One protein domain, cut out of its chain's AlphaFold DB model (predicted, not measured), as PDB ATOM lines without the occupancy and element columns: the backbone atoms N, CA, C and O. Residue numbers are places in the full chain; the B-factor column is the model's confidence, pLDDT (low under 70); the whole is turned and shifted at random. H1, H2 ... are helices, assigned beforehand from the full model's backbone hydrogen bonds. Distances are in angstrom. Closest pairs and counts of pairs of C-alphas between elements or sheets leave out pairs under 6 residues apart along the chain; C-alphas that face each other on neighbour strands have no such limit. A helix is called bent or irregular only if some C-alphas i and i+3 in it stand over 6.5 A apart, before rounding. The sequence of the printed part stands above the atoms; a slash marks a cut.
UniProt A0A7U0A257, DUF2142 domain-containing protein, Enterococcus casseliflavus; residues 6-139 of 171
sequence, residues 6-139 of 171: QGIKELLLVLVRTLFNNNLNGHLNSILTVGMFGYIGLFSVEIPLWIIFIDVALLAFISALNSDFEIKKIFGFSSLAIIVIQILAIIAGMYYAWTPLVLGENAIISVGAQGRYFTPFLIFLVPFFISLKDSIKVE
ATOM      1  N   GLN A   6     223.037 160.100 114.119       73.31
ATOM      2  CA  GLN A   6     222.196 161.278 114.329       73.31
ATOM      3  C   GLN A   6     220.996 160.971 115.241       73.31
ATOM      4  O   GLN A   6     220.763 161.703 116.198       73.31
ATOM      5  N   GLY A   7     220.314 159.841 115.022       74.38
ATOM      6  CA  GLY A   7     219.197 159.413 115.871       74.38
ATOM      7  C   GLY A   7     219.630 159.088 117.305       74.38
ATOM      8  O   GLY A   7     218.910 159.384 118.254       74.38
ATOM      9  N   ILE A   8     220.846 158.558 117.489       75.50
ATOM     10  CA  ILE A   8     221.416 158.315 118.827       75.50
ATOM     11  C   ILE A   8     221.700 159.638 119.551       75.50
ATOM     12  O   ILE A   8     221.387 159.766 120.734       75.50
ATOM     13  N   LYS A   9     222.267 160.634 118.857       79.44
ATOM     14  CA  LYS A   9     222.514 161.966 119.436       79.44
ATOM     15  C   LYS A   9     221.217 162.651 119.860       79.44
ATOM     16  O   LYS A   9     221.165 163.228 120.943       79.44
ATOM     17  N   GLU A  10     220.181 162.569 119.034       78.56
ATOM     18  CA  GLU A  10     218.866 163.127 119.353       78.56
ATOM     19  C   GLU A  10     218.228 162.418 120.547       78.56
ATOM     20  O   GLU A  10     217.784 163.087 121.477       78.56
ATOM     21  N   LEU A  11     218.277 161.082 120.595       77.19
ATOM     22  CA  LEU A  11     217.782 160.318 121.740       77.19
ATOM     23  C   LEU A  11     218.527 160.679 123.035       77.19
ATOM     24  O   LEU A  11     217.897 160.833 124.077       77.19
ATOM     25  N   LEU A  12     219.851 160.856 122.985       79.25
ATOM     26  CA  LEU A  12     220.642 161.288 124.142       79.25
ATOM     27  C   LEU A  12     220.254 162.692 124.615       79.25
ATOM     28  O   LEU A  12     220.113 162.919 125.815       79.25
ATOM     29  N   LEU A  13     220.044 163.632 123.691       80.81
ATOM     30  CA  LEU A  13     219.582 164.979 124.029       80.81
ATOM     31  C   LEU A  13     218.184 164.955 124.652       80.81
ATOM     32  O   LEU A  13     217.948 165.646 125.641       80.81
ATOM     33  N   VAL A  14     217.279 164.137 124.112       76.25
ATOM     34  CA  VAL A  14     215.940 163.912 124.668       76.25
ATOM     35  C   VAL A  14     216.035 163.307 126.066       76.25
ATOM     36  O   VAL A  14     215.370 163.800 126.971       76.25
ATOM     37  N   LEU A  15     216.879 162.296 126.281       75.12
ATOM     38  CA  LEU A  15     217.111 161.681 127.592       75.12
ATOM     39  C   LEU A  15     217.591 162.709 128.615       75.12
ATOM     40  O   LEU A  15     217.007 162.821 129.690       75.12
ATOM     41  N   VAL A  16     218.609 163.499 128.267       72.44
ATOM     42  CA  VAL A  16     219.151 164.539 129.151       72.44
ATOM     43  C   VAL A  16     218.084 165.588 129.467       72.44
ATOM     44  O   VAL A  16     217.886 165.935 130.626       72.44
ATOM     45  N   ARG A  17     217.336 166.065 128.466       72.00
ATOM     46  CA  ARG A  17     216.254 167.036 128.688       72.00
ATOM     47  C   ARG A  17     215.130 166.454 129.543       72.00
ATOM     48  O   ARG A  17     214.639 167.135 130.429       72.00
ATOM     49  N   THR A  18     214.767 165.196 129.323       66.69
ATOM     50  CA  THR A  18     213.708 164.501 130.070       66.69
ATOM     51  C   THR A  18     214.090 164.291 131.535       66.69
ATOM     52  O   THR A  18     213.240 164.443 132.404       66.69
ATOM     53  N   LEU A  19     215.350 163.939 131.807       66.81
ATOM     54  CA  LEU A  19     215.832 163.615 133.151       66.81
ATOM     55  C   LEU A  19     216.232 164.845 133.971       66.81
ATOM     56  O   LEU A  19     216.068 164.836 135.186       66.81
ATOM     57  N   PHE A  20     216.786 165.877 133.330       64.94
ATOM     58  CA  PHE A  20     217.377 167.022 134.032       64.94
ATOM     59  C   PHE A  20     216.586 168.325 133.874       64.94
ATOM     60  O   PHE A  20     216.783 169.243 134.669       64.94
ATOM     61  N   ASN A  21     215.691 168.440 132.886       63.81
ATOM     62  CA  ASN A  21     214.855 169.628 132.708       63.81
ATOM     63  C   ASN A  21     213.415 169.367 133.171       63.81
ATOM     64  O   ASN A  21     212.499 169.165 132.371       63.81
ATOM     65  N   ASN A  22     213.222 169.417 134.491       52.94
ATOM     66  CA  ASN A  22     211.931 169.177 135.142       52.94
ATOM     67  C   ASN A  22     210.832 170.169 134.723       52.94
ATOM     68  O   ASN A  22     209.657 169.816 134.772       52.94
ATOM     69  N   ASN A  23     211.192 171.369 134.249       56.53
ATOM     70  CA  ASN A  23     210.222 172.354 133.755       56.53
ATOM     71  C   ASN A  23     209.535 171.913 132.456       56.53
ATOM     72  O   ASN A  23     208.476 172.432 132.116       56.53
ATOM     73  N   LEU A  24     210.128 170.969 131.716       54.91
ATOM     74  CA  LEU A  24     209.569 170.472 130.462       54.91
ATOM     75  C   LEU A  24     208.708 169.213 130.650       54.91
ATOM     76  O   LEU A  24     207.889 168.923 129.786       54.91
ATOM     77  N   ASN A  25     208.849 168.468 131.754       57.66
ATOM     78  CA  ASN A  25     208.156 167.190 131.951       57.66
ATOM     79  C   ASN A  25     207.528 167.053 133.348       57.66
ATOM     80  O   ASN A  25     208.027 166.323 134.207       57.66
ATOM     81  N   GLY A  26     206.389 167.721 133.559       54.72
ATOM     82  CA  GLY A  26     205.665 167.714 134.839       54.72
ATOM     83  C   GLY A  26     205.164 166.334 135.298       54.72
ATOM     84  O   GLY A  26     204.965 166.116 136.487       54.72
ATOM     85  N   HIS A  27     205.024 165.360 134.391       57.81
ATOM     86  CA  HIS A  27     204.539 164.014 134.728       57.81
ATOM     87  C   HIS A  27     205.592 163.096 135.359       57.81
ATOM     88  O   HIS A  27     205.225 162.076 135.948       57.81
ATOM     89  N   LEU A  28     206.886 163.430 135.251       54.03
ATOM     90  CA  LEU A  28     207.961 162.572 135.760       54.03
ATOM     91  C   LEU A  28     207.915 162.466 137.295       54.03
ATOM     92  O   LEU A  28     208.132 161.389 137.853       54.03
ATOM     93  N   ASN A  29     207.559 163.574 137.955       52.38
ATOM     94  CA  ASN A  29     207.379 163.652 139.405       52.38
ATOM     95  C   ASN A  29     205.990 163.181 139.863       52.38
ATOM     96  O   ASN A  29     205.859 162.729 140.997       52.38
ATOM     97  N   SER A  30     204.982 163.197 138.980       52.19
ATOM     98  CA  SER A  30     203.589 163.232 139.432       52.19
ATOM     99  C   SER A  30     202.925 161.924 139.859       52.19
ATOM    100  O   SER A  30     201.986 161.902 140.649       52.19
ATOM    101  N   ILE A  31     203.405 160.776 139.384       47.94
ATOM    102  CA  ILE A  31     202.634 159.526 139.547       47.94
ATOM    103  C   ILE A  31     203.358 158.479 140.409       47.94
ATOM    104  O   ILE A  31     202.773 157.461 140.779       47.94
ATOM    105  N   LEU A  32     204.609 158.724 140.813       39.62
ATOM    106  CA  LEU A  32     205.306 157.831 141.748       39.62
ATOM    107  C   LEU A  32     204.893 158.101 143.197       39.62
ATOM    108  O   LEU A  32     204.595 157.161 143.930       39.62
ATOM    109  N   THR A  33     204.779 159.368 143.586       42.75
ATOM    110  CA  THR A  33     204.359 159.757 144.937       42.75
ATOM    111  C   THR A  33     202.951 159.250 145.246       42.75
ATOM    112  O   THR A  33     202.718 158.683 146.309       42.75
ATOM    113  N   VAL A  34     202.055 159.317 144.255       44.78
ATOM    114  CA  VAL A  34     200.703 158.741 144.318       44.78
ATOM    115  C   VAL A  34     200.722 157.205 144.358       44.78
ATOM    116  O   VAL A  34     199.897 156.595 145.035       44.78
ATOM    117  N   GLY A  35     201.645 156.562 143.635       36.12
ATOM    118  CA  GLY A  35     201.676 155.107 143.464       36.12
ATOM    119  C   GLY A  35     202.335 154.317 144.602       36.12
ATOM    120  O   GLY A  35     201.905 153.199 144.870       36.12
ATOM    121  N   MET A  36     203.366 154.860 145.264       38.38
ATOM    122  CA  MET A  36     204.089 154.166 146.348       38.38
ATOM    123  C   MET A  36     203.525 154.433 147.743       38.38
ATOM    124  O   MET A  36     203.520 153.528 148.571       38.38
ATOM    125  N   PHE A  37     203.069 155.657 148.011       40.44
ATOM    126  CA  PHE A  37     202.564 156.052 149.331       40.44
ATOM    127  C   PHE A  37     201.033 156.165 149.371       40.44
ATOM    128  O   PHE A  37     200.457 156.373 150.436       40.44
ATOM    129  N   GLY A  38     200.375 155.969 148.222       35.44
ATOM    130  CA  GLY A  38     198.963 156.274 148.043       35.44
ATOM    131  C   GLY A  38     198.734 157.779 147.920       35.44
ATOM    132  O   GLY A  38     199.532 158.597 148.375       35.44
ATOM    133  N   TYR A  39     197.614 158.154 147.306       40.59
ATOM    134  CA  TYR A  39     197.077 159.508 147.430       40.59
ATOM    135  C   TYR A  39     196.847 159.745 148.931       40.59
ATOM    136  O   TYR A  39     195.917 159.175 149.505       40.59
ATOM    137  N   ILE A  40     197.708 160.519 149.600       42.28
ATOM    138  CA  ILE A  40     197.413 160.977 150.959       42.28
ATOM    139  C   ILE A  40     196.258 161.955 150.764       42.28
ATOM    140  O   ILE A  40     196.489 163.092 150.378       42.28
ATOM    141  N   GLY A  41     195.024 161.460 150.921       38.88
ATOM    142  CA  GLY A  41     193.742 161.987 150.417       38.88
ATOM    143  C   GLY A  41     193.365 163.449 150.688       38.88
ATOM    144  O   GLY A  41     192.239 163.831 150.394       38.88
ATOM    145  N   LEU A  42     194.271 164.255 151.237       42.38
ATOM    146  CA  LEU A  42     194.124 165.672 151.557       42.38
ATOM    147  C   LEU A  42     195.280 166.552 151.034       42.38
ATOM    148  O   LEU A  42     195.133 167.769 151.054       42.38
ATOM    149  N   PHE A  43     196.391 165.977 150.547       42.59
ATOM    150  CA  PHE A  43     197.549 166.722 150.045       42.59
ATOM    151  C   PHE A  43     197.789 166.437 148.549       42.59
ATOM    152  O   PHE A  43     198.241 165.363 148.173       42.59
ATOM    153  N   SER A  44     197.522 167.419 147.685       51.88
ATOM    154  CA  SER A  44     197.864 167.457 146.251       51.88
ATOM    155  C   SER A  44     199.365 167.617 145.951       51.88
ATOM    156  O   SER A  44     199.738 167.748 144.788       51.88
ATOM    157  N   VAL A  45     200.226 167.638 146.976       55.03
ATOM    158  CA  VAL A  45     201.663 167.912 146.834       55.03
ATOM    159  C   VAL A  45     202.466 166.632 146.864       55.03
ATOM    160  O   VAL A  45     202.369 165.823 147.787       55.03
ATOM    161  N   GLU A  46     203.302 166.476 145.852       58.78
ATOM    162  CA  GLU A  46     204.104 165.290 145.625       58.78
ATOM    163  C   GLU A  46     205.516 165.481 146.195       58.78
ATOM    164  O   GLU A  46     206.195 166.465 145.902       58.78
ATOM    165  N   ILE A  47     205.994 164.518 146.988       62.97
ATOM    166  CA  ILE A  47     207.401 164.462 147.396       62.97
ATOM    167  C   ILE A  47     208.261 164.206 146.145       62.97
ATOM    168  O   ILE A  47     207.945 163.292 145.374       62.97
ATOM    169  N   PRO A  48     209.349 164.970 145.932       65.88
ATOM    170  CA  PRO A  48     210.229 164.785 144.791       65.88
ATOM    171  C   PRO A  48     210.815 163.372 144.690       65.88
ATOM    172  O   PRO A  48     211.322 162.808 145.660       65.88
ATOM    173  N   LEU A  49     210.830 162.833 143.470       67.25
ATOM    174  CA  LEU A  49     211.263 161.467 143.161       67.25
ATOM    175  C   LEU A  49     212.668 161.116 143.678       67.25
ATOM    176  O   LEU A  49     212.920 160.026 144.191       67.25
ATOM    177  N   TRP A  50     213.601 162.048 143.539       69.31
ATOM    178  CA  TRP A  50     214.990 161.834 143.924       69.31
ATOM    179  C   TRP A  50     215.159 161.621 145.437       69.31
ATOM    180  O   TRP A  50     216.089 160.929 145.836       69.31
ATOM    181  N   ILE A  51     214.241 162.128 146.270       74.44
ATOM    182  CA  ILE A  51     214.245 161.891 147.723       74.44
ATOM    183  C   ILE A  51     213.949 160.421 148.011       74.44
ATOM    184  O   ILE A  51     214.702 159.763 148.722       74.44
ATOM    185  N   ILE A  52     212.926 159.875 147.351       75.69
ATOM    186  CA  ILE A  52     212.558 158.459 147.462       75.69
ATOM    187  C   ILE A  52     213.732 157.572 147.033       75.69
ATOM    188  O   ILE A  52     214.013 156.552 147.660       75.69
ATOM    189  N   PHE A  53     214.454 157.952 145.978       79.25
ATOM    190  CA  PHE A  53     215.625 157.196 145.527       79.25
ATOM    191  C   PHE A  53     216.759 157.217 146.554       79.25
ATOM    192  O   PHE A  53     217.403 156.187 146.746       79.25
ATOM    193  N   ILE A  54     216.985 158.349 147.229       84.06
ATOM    194  CA  ILE A  54     217.968 158.453 148.316       84.06
ATOM    195  C   ILE A  54     217.570 157.543 149.482       84.06
ATOM    196  O   ILE A  54     218.417 156.798 149.977       84.06
ATOM    197  N   ASP A  55     216.297 157.543 149.878       84.38
ATOM    198  CA  ASP A  55     215.800 156.708 150.974       84.38
ATOM    199  C   ASP A  55     215.949 155.219 150.663       84.38
ATOM    200  O   ASP A  55     216.496 154.455 151.460       84.38
ATOM    201  N   VAL A  56     215.521 154.800 149.470       86.31
ATOM    202  CA  VAL A  56     215.643 153.404 149.035       86.31
ATOM    203  C   VAL A  56     217.111 153.002 148.897       86.31
ATOM    204  O   VAL A  56     217.469 151.896 149.295       86.31
ATOM    205  N   ALA A  57     217.981 153.883 148.396       88.12
ATOM    206  CA  ALA A  57     219.413 153.614 148.322       88.12
ATOM    207  C   ALA A  57     220.040 153.460 149.714       88.12
ATOM    208  O   ALA A  57     220.812 152.526 149.924       88.12
ATOM    209  N   LEU A  58     219.679 154.315 150.677       89.25
ATOM    210  CA  LEU A  58     220.145 154.213 152.060       89.25
ATOM    211  C   LEU A  58     219.674 152.905 152.713       89.25
ATOM    212  O   LEU A  58     220.470 152.211 153.344       89.25
ATOM    213  N   LEU A  59     218.405 152.535 152.532       89.38
ATOM    214  CA  LEU A  59     217.858 151.276 153.046       89.38
ATOM    215  C   LEU A  59     218.520 150.057 152.396       89.38
ATOM    216  O   LEU A  59     218.904 149.121 153.096       89.38
ATOM    217  N   ALA A  60     218.704 150.076 151.075       89.56
ATOM    218  CA  ALA A  60     219.400 149.019 150.350       89.56
ATOM    219  C   ALA A  60     220.852 148.876 150.825       89.56
ATOM    220  O   ALA A  60     221.351 147.762 150.981       89.56
ATOM    221  N   PHE A  61     221.510 149.998 151.110       88.38
ATOM    222  CA  PHE A  61     222.855 150.026 151.659       88.38
ATOM    223  C   PHE A  61     222.919 149.443 153.081       88.38
ATOM    224  O   PHE A  61     223.745 148.574 153.349       88.38
ATOM    225  N   ILE A  62     222.003 149.830 153.977       87.75
ATOM    226  CA  ILE A  62     221.886 149.244 155.326       87.75
ATOM    227  C   ILE A  62     221.638 147.735 155.244       87.75
ATOM    228  O   ILE A  62     222.281 146.954 155.948       87.75
ATOM    229  N   SER A  63     220.729 147.315 154.362       86.56
ATOM    230  CA  SER A  63     220.439 145.901 154.127       86.56
ATOM    231  C   SER A  63     221.676 145.146 153.641       86.56
ATOM    232  O   SER A  63     221.887 144.005 154.040       86.56
ATOM    233  N   ALA A  64     222.506 145.770 152.804       86.50
ATOM    234  CA  ALA A  64     223.734 145.170 152.306       86.50
ATOM    235  C   ALA A  64     224.813 145.019 153.389       86.50
ATOM    236  O   ALA A  64     225.521 144.011 153.407       86.50
ATOM    237  N   LEU A  65     224.928 145.979 154.314       82.75
ATOM    238  CA  LEU A  65     225.868 145.893 155.437       82.75
ATOM    239  C   LEU A  65     225.546 144.712 156.363       82.75
ATOM    240  O   LEU A  65     226.453 143.971 156.746       82.75
ATOM    241  N   ASN A  66     224.259 144.511 156.656       80.69
ATOM    242  CA  ASN A  66     223.763 143.453 157.546       80.69
ATOM    243  C   ASN A  66     223.560 142.095 156.854       80.69
ATOM    244  O   ASN A  66     223.183 141.126 157.503       80.69
ATOM    245  N   SER A  67     223.765 142.015 155.540       82.31
ATOM    246  CA  SER A  67     223.582 140.784 154.771       82.31
ATOM    247  C   SER A  67     224.783 139.854 154.922       82.31
ATOM    248  O   SER A  67     225.911 140.270 154.657       82.31
ATOM    249  N   ASP A  68     224.543 138.578 155.219       81.12
ATOM    250  CA  ASP A  68     225.579 137.531 155.220       81.12
ATOM    251  C   ASP A  68     225.919 137.012 153.813       81.12
ATOM    252  O   ASP A  68     226.878 136.266 153.631       81.12
ATOM    253  N   PHE A  69     225.151 137.411 152.796       81.62
ATOM    254  CA  PHE A  69     225.393 136.996 151.419       81.62
ATOM    255  C   PHE A  69     226.649 137.641 150.836       81.62
ATOM    256  O   PHE A  69     226.847 138.853 150.934       81.62
ATOM    257  N   GLU A  70     227.443 136.833 150.137       82.44
ATOM    258  CA  GLU A  70     228.549 137.297 149.309       82.44
ATOM    259  C   GLU A  70     228.126 137.323 147.840       82.44
ATOM    260  O   GLU A  70     227.662 136.328 147.278       82.44
ATOM    261  N   ILE A  71     228.298 138.476 147.199       85.25
ATOM    262  CA  ILE A  71     227.959 138.669 145.792       85.25
ATOM    263  C   ILE A  71     229.218 139.029 145.020       85.25
ATOM    264  O   ILE A  71     229.935 139.972 145.352       85.25
ATOM    265  N   LYS A  72     229.464 138.298 143.928       88.50
ATOM    266  CA  LYS A  72     230.573 138.591 143.012       88.50
ATOM    267  C   LYS A  72     230.438 140.013 142.468       88.50
ATOM    268  O   LYS A  72     229.366 140.389 141.995       88.50
ATOM    269  N   LYS A  73     231.551 140.753 142.411       87.38
ATOM    270  CA  LYS A  73     231.600 142.127 141.871       87.38
ATOM    271  C   LYS A  73     230.886 142.263 140.529       87.38
ATOM    272  O   LYS A  73     230.080 143.169 140.354       87.38
ATOM    273  N   ILE A  74     231.112 141.326 139.607       90.50
ATOM    274  CA  ILE A  74     230.482 141.371 138.282       90.50
ATOM    275  C   ILE A  74     228.951 141.318 138.350       90.50
ATOM    276  O   ILE A  74     228.287 142.012 137.593       90.50
ATOM    277  N   PHE A  75     228.380 140.557 139.285       90.75
ATOM    278  CA  PHE A  75     226.931 140.480 139.463       90.75
ATOM    279  C   PHE A  75     226.370 141.772 140.064       90.75
ATOM    280  O   PHE A  75     225.333 142.263 139.618       90.75
ATOM    281  N   GLY A  76     227.072 142.370 141.030       90.56
ATOM    282  CA  GLY A  76     226.664 143.651 141.606       90.56
ATOM    283  C   GLY A  76     226.712 144.801 140.601       90.56
ATOM    284  O   GLY A  76     225.742 145.545 140.478       90.56
ATOM    285  N   PHE A  77     227.780 144.906 139.806       91.00
ATOM    286  CA  PHE A  77     227.854 145.903 138.732       91.00
ATOM    287  C   PHE A  77     226.811 145.658 137.635       91.00
ATOM    288  O   PHE A  77     226.207 146.615 137.157       91.00
ATOM    289  N   SER A  78     226.531 144.399 137.286       92.62
ATOM    290  CA  SER A  78     225.427 144.064 136.377       92.62
ATOM    291  C   SER A  78     224.066 144.478 136.940       92.62
ATOM    292  O   SER A  78     223.213 144.938 136.189       92.62
ATOM    293  N   SER A  79     223.869 144.378 138.257       91.75
ATOM    294  CA  SER A  79     222.634 144.818 138.917       91.75
ATOM    295  C   SER A  79     222.437 146.331 138.781       91.75
ATOM    296  O   SER A  79     221.354 146.780 138.413       91.75
ATOM    297  N   LEU A  80     223.501 147.121 138.966       90.50
ATOM    298  CA  LEU A  80     223.461 148.563 138.702       90.50
ATOM    299  C   LEU A  80     223.223 148.866 137.213       90.50
ATOM    300  O   LEU A  80     222.429 149.743 136.877       90.50
ATOM    301  N   ALA A  81     223.877 148.126 136.313       90.50
ATOM    302  CA  ALA A  81     223.697 148.296 134.874       90.50
ATOM    303  C   ALA A  81     222.245 148.040 134.442       90.50
ATOM    304  O   ALA A  81     221.731 148.780 133.608       90.50
ATOM    305  N   ILE A  82     221.558 147.059 135.041       90.50
ATOM    306  CA  ILE A  82     220.133 146.803 134.793       90.50
ATOM    307  C   ILE A  82     219.293 148.035 135.134       90.50
ATOM    308  O   ILE A  82     218.447 148.408 134.328       90.50
ATOM    309  N   ILE A  83     219.545 148.703 136.265       86.25
ATOM    310  CA  ILE A  83     218.817 149.930 136.637       86.25
ATOM    311  C   ILE A  83     218.978 150.993 135.543       86.25
ATOM    312  O   ILE A  83     217.990 151.551 135.069       86.25
ATOM    313  N   VAL A  84     220.212 151.233 135.093       85.50
ATOM    314  CA  VAL A  84     220.504 152.228 134.049       85.50
ATOM    315  C   VAL A  84     219.849 151.847 132.720       85.50
ATOM    316  O   VAL A  84     219.168 152.670 132.113       85.50
ATOM    317  N   ILE A  85     220.008 150.599 132.278       87.69
ATOM    318  CA  ILE A  85     219.440 150.103 131.017       87.69
ATOM    319  C   ILE A  85     217.916 150.214 131.034       87.69
ATOM    320  O   ILE A  85     217.333 150.644 130.042       87.69
ATOM    321  N   GLN A  86     217.269 149.881 132.151       84.56
ATOM    322  CA  GLN A  86     215.818 149.987 132.289       84.56
ATOM    323  C   GLN A  86     215.350 151.440 132.226       84.56
ATOM    324  O   GLN A  86     214.396 151.733 131.506       84.56
ATOM    325  N   ILE A  87     216.050 152.367 132.895       82.12
ATOM    326  CA  ILE A  87     215.744 153.802 132.803       82.12
ATOM    327  C   ILE A  87     215.781 154.262 131.341       82.12
ATOM    328  O   ILE A  87     214.831 154.880 130.856       82.12
ATOM    329  N   LEU A  88     216.846 153.904 130.619       83.06
ATOM    330  CA  LEU A  88     217.003 154.238 129.205       83.06
ATOM    331  C   LEU A  88     215.904 153.603 128.342       83.06
ATOM    332  O   LEU A  88     215.320 154.286 127.504       83.06
ATOM    333  N   ALA A  89     215.601 152.321 128.557       85.75
ATOM    334  CA  ALA A  89     214.615 151.575 127.783       85.75
ATOM    335  C   ALA A  89     213.197 152.123 127.971       85.75
ATOM    336  O   ALA A  89     212.476 152.299 126.991       85.75
ATOM    337  N   ILE A  90     212.805 152.449 129.205       82.94
ATOM    338  CA  ILE A  90     211.495 153.033 129.512       82.94
ATOM    339  C   ILE A  90     211.370 154.415 128.870       82.94
ATOM    340  O   ILE A  90     210.366 154.689 128.214       82.94
ATOM    341  N   ILE A  91     212.380 155.281 129.005       80.69
ATOM    342  CA  ILE A  91     212.320 156.629 128.425       80.69
ATOM    343  C   ILE A  91     212.314 156.567 126.896       80.69
ATOM    344  O   ILE A  91     211.543 157.292 126.267       80.69
ATOM    345  N   ALA A  92     213.120 155.690 126.293       81.62
ATOM    346  CA  ALA A  92     213.124 155.476 124.851       81.62
ATOM    347  C   ALA A  92     211.787 154.897 124.361       81.62
ATOM    348  O   ALA A  92     211.234 155.383 123.379       81.62
ATOM    349  N   GLY A  93     211.227 153.911 125.066       84.44
ATOM    350  CA  GLY A  93     209.914 153.344 124.760       84.44
ATOM    351  C   GLY A  93     208.816 154.404 124.806       84.44
ATOM    352  O   GLY A  93     208.037 154.529 123.865       84.44
ATOM    353  N   MET A  94     208.813 155.241 125.844       83.12
ATOM    354  CA  MET A  94     207.885 156.369 125.959       83.12
ATOM    355  C   MET A  94     208.122 157.426 124.877       83.12
ATOM    356  O   MET A  94     207.166 158.006 124.371       83.12
ATOM    357  N   TYR A  95     209.364 157.637 124.446       81.06
ATOM    358  CA  TYR A  95     209.683 158.582 123.380       81.06
ATOM    359  C   TYR A  95     209.196 158.115 122.006       81.06
ATOM    360  O   TYR A  95     208.689 158.917 121.232       81.06
ATOM    361  N   TYR A  96     209.326 156.825 121.692       83.25
ATOM    362  CA  TYR A  96     208.941 156.306 120.378       83.25
ATOM    363  C   TYR A  96     207.470 155.900 120.286       83.25
ATOM    364  O   TYR A  96     206.876 156.050 119.223       83.25
ATOM    365  N   ALA A  97     206.881 155.383 121.367       83.38
ATOM    366  CA  ALA A  97     205.520 154.849 121.343       83.38
ATOM    367  C   ALA A  97     204.468 155.830 121.875       83.38
ATOM    368  O   ALA A  97     203.353 155.857 121.365       83.38
ATOM    369  N   TRP A  98     204.798 156.623 122.901       81.94
ATOM    370  CA  TRP A  98     203.808 157.431 123.626       81.94
ATOM    371  C   TRP A  98     203.889 158.924 123.299       81.94
ATOM    372  O   TRP A  98     202.883 159.582 123.053       81.94
ATOM    373  N   THR A  99     205.098 159.464 123.240       79.94
ATOM    374  CA  THR A  99     205.361 160.887 123.009       79.94
ATOM    375  C   THR A  99     204.794 161.407 121.681       79.94
ATOM    376  O   THR A  99     204.192 162.480 121.713       79.94
ATOM    377  N   PRO A 100     204.868 160.683 120.545       82.00
ATOM    378  CA  PRO A 100     204.307 161.168 119.285       82.00
ATOM    379  C   PRO A 100     202.780 161.276 119.323       82.00
ATOM    380  O   PRO A 100     202.213 162.140 118.663       82.00
ATOM    381  N   LEU A 101     202.118 160.437 120.130       81.62
ATOM    382  CA  LEU A 101     200.664 160.463 120.306       81.62
ATOM    383  C   LEU A 101     200.200 161.677 121.121       81.62
ATOM    384  O   LEU A 101     199.085 162.149 120.926       81.62
ATOM    385  N   VAL A 102     201.037 162.167 122.042       78.75
ATOM    386  CA  VAL A 102     200.681 163.245 122.979       78.75
ATOM    387  C   VAL A 102     201.185 164.612 122.516       78.75
ATOM    388  O   VAL A 102     200.446 165.588 122.578       78.75
ATOM    389  N   LEU A 103     202.443 164.698 122.076       76.94
ATOM    390  CA  LEU A 103     203.115 165.956 121.723       76.94
ATOM    391  C   LEU A 103     203.371 166.120 120.217       76.94
ATOM    392  O   LEU A 103     203.836 167.179 119.800       76.94
ATOM    393  N   GLY A 104     203.070 165.103 119.406       76.56
ATOM    394  CA  GLY A 104     203.364 165.088 117.975       76.56
ATOM    395  C   GLY A 104     204.780 164.610 117.639       76.56
ATOM    396  O   GLY A 104     205.628 164.378 118.505       76.56
ATOM    397  N   GLU A 105     205.038 164.425 116.345       71.94
ATOM    398  CA  GLU A 105     206.348 163.997 115.851       71.94
ATOM    399  C   GLU A 105     207.405 165.105 116.057       71.94
ATOM    400  O   GLU A 105     207.148 166.275 115.779       71.94
ATOM    401  N   ASN A 106     208.615 164.729 116.500       71.38
ATOM    402  CA  ASN A 106     209.760 165.610 116.826       71.38
ATOM    403  C   ASN A 106     209.709 166.343 118.181       71.38
ATOM    404  O   ASN A 106     210.324 167.400 118.345       71.38
ATOM    405  N   ALA A 107     209.026 165.779 119.175       74.56
ATOM    406  CA  ALA A 107     209.098 166.289 120.540       74.56
ATOM    407  C   ALA A 107     210.550 166.333 121.065       74.56
ATOM    408  O   ALA A 107     211.353 165.433 120.842       74.56
ATOM    409  N   ILE A 108     210.884 167.383 121.815       77.25
ATOM    410  CA  ILE A 108     212.232 167.591 122.376       77.25
ATOM    411  C   ILE A 108     212.468 166.873 123.716       77.25
ATOM    412  O   ILE A 108     213.555 166.985 124.288       77.25
ATOM    413  N   ILE A 109     211.446 166.173 124.213       73.25
ATOM    414  CA  ILE A 109     211.397 165.438 125.480       73.25
ATOM    415  C   ILE A 109     210.596 164.148 125.304       73.25
ATOM    416  O   ILE A 109     209.774 164.046 124.398       73.25
ATOM    417  N   SER A 110     210.801 163.189 126.202       72.69
ATOM    418  CA  SER A 110     209.962 162.001 126.331       72.69
ATOM    419  C   SER A 110     208.907 162.235 127.409       72.69
ATOM    420  O   SER A 110     209.250 162.478 128.566       72.69
ATOM    421  N   VAL A 111     207.626 162.165 127.052       72.06
ATOM    422  CA  VAL A 111     206.512 162.285 128.006       72.06
ATOM    423  C   VAL A 111     205.902 160.930 128.320       72.06
ATOM    424  O   VAL A 111     206.029 159.976 127.558       72.06
ATOM    425  N   GLY A 112     205.228 160.839 129.464       68.81
ATOM    426  CA  GLY A 112     204.581 159.605 129.913       68.81
ATOM    427  C   GLY A 112     205.508 158.651 130.660       68.81
ATOM    428  O   GLY A 112     205.005 157.730 131.299       68.81
ATOM    429  N   ALA A 113     206.825 158.895 130.669       69.75
ATOM    430  CA  ALA A 113     207.742 158.245 131.597       69.75
ATOM    431  C   ALA A 113     207.377 158.649 133.031       69.75
ATOM    432  O   ALA A 113     207.486 159.811 133.413       69.75
ATOM    433  N   GLN A 114     206.903 157.681 133.809       67.62
ATOM    434  CA  GLN A 114     206.462 157.894 135.177       67.62
ATOM    435  C   GLN A 114     207.398 157.182 136.121       67.62
ATOM    436  O   GLN A 114     207.846 156.065 135.861       67.62
ATOM    437  N   GLY A 115     207.613 157.810 137.266       65.19
ATOM    438  CA  GLY A 115     208.523 157.292 138.255       65.19
ATOM    439  C   GLY A 115     208.254 155.825 138.661       65.19
ATOM    440  O   GLY A 115     209.196 155.049 138.819       65.19
ATOM    441  N   ARG A 116     206.980 155.396 138.724       69.88
ATOM    442  CA  ARG A 116     206.573 154.022 139.099       69.88
ATOM    443  C   ARG A 116     207.170 152.928 138.213       69.88
ATOM    444  O   ARG A 116     207.233 151.776 138.626       69.88
ATOM    445  N   TYR A 117     207.596 153.277 137.000       74.38
ATOM    446  CA  TYR A 117     208.251 152.338 136.097       74.38
ATOM    447  C   TYR A 117     209.682 152.024 136.541       74.38
ATOM    448  O   TYR A 117     210.194 150.966 136.201       74.38
ATOM    449  N   PHE A 118     210.317 152.901 137.325       76.25
ATOM    450  CA  PHE A 118     211.694 152.735 137.793       76.25
ATOM    451  C   PHE A 118     211.776 152.152 139.212       76.25
ATOM    452  O   PHE A 118     212.723 151.425 139.504       76.25
ATOM    453  N   THR A 119     210.785 152.409 140.081       75.75
ATOM    454  CA  THR A 119     210.792 151.958 141.490       75.75
ATOM    455  C   THR A 119     211.122 150.481 141.687       75.75
ATOM    456  O   THR A 119     211.990 150.192 142.512       75.75
ATOM    457  N   PRO A 120     210.481 149.523 140.981       80.44
ATOM    458  CA  PRO A 120     210.709 148.105 141.255       80.44
ATOM    459  C   PRO A 120     212.167 147.703 141.024       80.44
ATOM    460  O   PRO A 120     212.677 146.805 141.684       80.44
ATOM    461  N   PHE A 121     212.857 148.401 140.121       84.56
ATOM    462  CA  PHE A 121     214.247 148.129 139.782       84.56
ATOM    463  C   PHE A 121     215.232 148.644 140.833       84.56
ATOM    464  O   PHE A 121     216.369 148.184 140.865       84.56
ATOM    465  N   LEU A 122     214.815 149.520 141.753       85.88
ATOM    466  CA  LEU A 122     215.675 149.955 142.855       85.88
ATOM    467  C   LEU A 122     216.069 148.796 143.782       85.88
ATOM    468  O   LEU A 122     217.087 148.888 144.462       85.88
ATOM    469  N   ILE A 123     215.340 147.671 143.759       87.69
ATOM    470  CA  ILE A 123     215.735 146.449 144.478       87.69
ATOM    471  C   ILE A 123     217.131 145.953 144.067       87.69
ATOM    472  O   ILE A 123     217.852 145.383 144.883       87.69
ATOM    473  N   PHE A 124     217.560 146.233 142.830       90.44
ATOM    474  CA  PHE A 124     218.884 145.875 142.324       90.44
ATOM    475  C   PHE A 124     220.023 146.701 142.948       90.44
ATOM    476  O   PHE A 124     221.191 146.345 142.787       90.44
ATOM    477  N   LEU A 125     219.715 147.746 143.726       90.75
ATOM    478  CA  LEU A 125     220.710 148.440 144.546       90.75
ATOM    479  C   LEU A 125     221.248 147.544 145.667       90.75
ATOM    480  O   LEU A 125     222.417 147.662 146.022       90.75
ATOM    481  N   VAL A 126     220.442 146.612 146.189       90.31
ATOM    482  CA  VAL A 126     220.860 145.685 147.254       90.31
ATOM    483  C   VAL A 126     222.033 144.802 146.806       90.31
ATOM    484  O   VAL A 126     223.093 144.875 147.433       90.31
ATOM    485  N   PRO A 127     221.936 144.008 145.717       91.00
ATOM    486  CA  PRO A 127     223.060 143.191 145.266       91.00
ATOM    487  C   PRO A 127     224.269 144.019 144.811       91.00
ATOM    488  O   PRO A 127     225.407 143.565 144.951       91.00
ATOM    489  N   PHE A 128     224.050 145.242 144.318       92.31
ATOM    490  CA  PHE A 128     225.128 146.187 144.032       92.31
ATOM    491  C   PHE A 128     225.892 146.575 145.306       92.31
ATOM    492  O   PHE A 128     227.107 146.382 145.362       92.31
ATOM    493  N   PHE A 129     225.206 147.035 146.355       91.00
ATOM    494  CA  PHE A 129     225.853 147.410 147.612       91.00
ATOM    495  C   PHE A 129     226.496 146.219 148.328       91.00
ATOM    496  O   PHE A 129     227.597 146.367 148.856       91.00
ATOM    497  N   ILE A 130     225.893 145.023 148.279       89.75
ATOM    498  CA  ILE A 130     226.516 143.802 148.823       89.75
ATOM    499  C   ILE A 130     227.840 143.517 148.106       89.75
ATOM    500  O   ILE A 130     228.839 143.214 148.751       89.75
ATOM    501  N   SER A 131     227.896 143.676 146.781       89.56
ATOM    502  CA  SER A 131     229.138 143.464 146.025       89.56
ATOM    503  C   SER A 131     230.254 144.462 146.363       89.56
ATOM    504  O   SER A 131     231.436 144.181 146.153       89.56
ATOM    505  N   LEU A 132     229.878 145.630 146.888       85.88
ATOM    506  CA  LEU A 132     230.808 146.648 147.360       85.88
ATOM    507  C   LEU A 132     231.180 146.464 148.832       85.88
ATOM    508  O   LEU A 132     232.117 147.120 149.279       85.88
ATOM    509  N   LYS A 133     230.517 145.568 149.575       78.81
ATOM    510  CA  LYS A 133     230.736 145.353 151.014       78.81
ATOM    511  C   LYS A 133     232.211 145.149 151.347       78.81
ATOM    512  O   LYS A 133     232.705 145.769 152.279       78.81
ATOM    513  N   ASP A 134     232.949 144.380 150.548       68.00
ATOM    514  CA  ASP A 134     234.383 144.144 150.784       68.00
ATOM    515  C   ASP A 134     235.281 145.348 150.482       68.00
ATOM    516  O   ASP A 134     236.384 145.441 151.007       68.00
ATOM    517  N   SER A 135     234.819 146.285 149.651       66.31
ATOM    518  CA  SER A 135     235.524 147.547 149.370       66.31
ATOM    519  C   SER A 135     235.107 148.669 150.333       66.31
ATOM    520  O   SER A 135     235.887 149.578 150.585       66.31
ATOM    521  N   ILE A 136     233.899 148.584 150.900       61.75
ATOM    522  CA  ILE A 136     233.322 149.539 151.862       61.75
ATOM    523  C   ILE A 136     233.646 149.151 153.317       61.75
ATOM    524  O   ILE A 136     233.597 149.999 154.207       61.75
ATOM    525  N   LYS A 137     234.054 147.893 153.560       53.72
ATOM    526  CA  LYS A 137     234.460 147.329 154.865       53.72
ATOM    527  C   LYS A 137     235.518 148.145 155.617       53.72
ATOM    528  O   LYS A 137     235.719 147.893 156.798       53.72
ATOM    529  N   VAL A 138     236.200 149.082 154.962       48.91
ATOM    530  CA  VAL A 138     237.353 149.768 155.543       48.91
ATOM    531  C   VAL A 138     236.975 150.794 156.621       48.91
ATOM    532  O   VAL A 138     237.779 150.956 157.526       48.91
ATOM    533  N   GLU A 139     235.795 151.439 156.636       52.91
ATOM    534  CA  GLU A 139     235.687 152.652 157.486       52.91
ATOM    535  C   GLU A 139     234.302 153.132 157.965       52.91
ATOM    536  O   GLU A 139     234.206 154.214 158.548       52.91
TER     537      GLU A 139
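What this domain is: This is residues 6 to 139 of the 171 residues of the protein "DUF2142 domain-containing protein" of Enterococcus casseliflavus (UniProt A0A7U0A257). A long helical hairpin, H5 and H6, has H4 packed along H6 on the side away from H5, and H1 crosses H5 near residues 88 to 92. The short helices H2 and H3 lie near the first residue of H4, Leu 49, the loop between H3 and H4 reaches away from it around residue 42 before coming back to H4, and the link of residues 104 to 118 folds back from the last residues of H5 to H6. The printed part has 134 residues with six named helices, H1 to H6 in order, and no named strand; the class is all helix. It is only just loose, close to compact, with a radius of gyration of the C-alphas of 17.2 A, and its flat outline spans 51 by 46 by 22 A.

How they stand to each other: H1, residues 6 to 20, touches H5, residues 73 to 103, with residues 11 to 15 alone. The closest C-alphas, of Leu 15 and Ile 91, are 7.0 A apart, and the lines are about perpendicular at 82 degrees. H2, residues 27 to 30, and H3, residues 32 to 37, meet only through their link. H3 is close to but not clearly touching H4, residues 49 to 65; the closest C-alphas, of Leu 32 and Leu 49, are 7.1 A apart. H4 touches H6, residues 119 to 136, at a steep tilt of 44 degrees, the same way, with the C-alphas of Ala 64 and Ile 130 closest at 4.7 A. H5 and H6 form a hairpin at a shallow tilt of 26 degrees, opposite ways; H5 touches H6 with residues 73 to 86 alone, and the closest C-alphas, of Gly 76 and Phe 128, are 3.8 A apart. H4 and H5 are apart. In H1, H3 and H4 every O i to N i+4 pair is within hydrogen-bond range, against 24 of 27 in H5 and 7 of 14 in H6; H2 is too short for such a pair.

Where its parts are: H1 begins at C-alpha 6, (222.196, 161.278, 114.329), and is 21.1 A long. H2 measures 4.9 A, H3 8.3 A and H4 24.6 A. H5 begins at C-alpha 73, (231.600, 142.127, 141.871), and is 42.3 A long, with a kink of 42 degrees near residue 97; it is only just irregular, C-alphas 97 and 100 being 6.8 A apart. H6, 24.9 A long, ends at C-alpha 136, (233.322, 149.539, 151.862). It has a kink of 39 degrees near residue 130 and is irregular, with C-alphas 131 and 134 7.1 A apart.

The domain as a whole: The two C-alphas farthest apart, of Gly 104 and Val 138, are 52.9 A apart. The printed part has no cut. The links H3 to H4, 11 residues, and H5 to H6, 15 residues, are long. The mean pLDDT of the printed part is 73.6; residues 18 to 50, 112 to 116 and 134 to 139 are under 70.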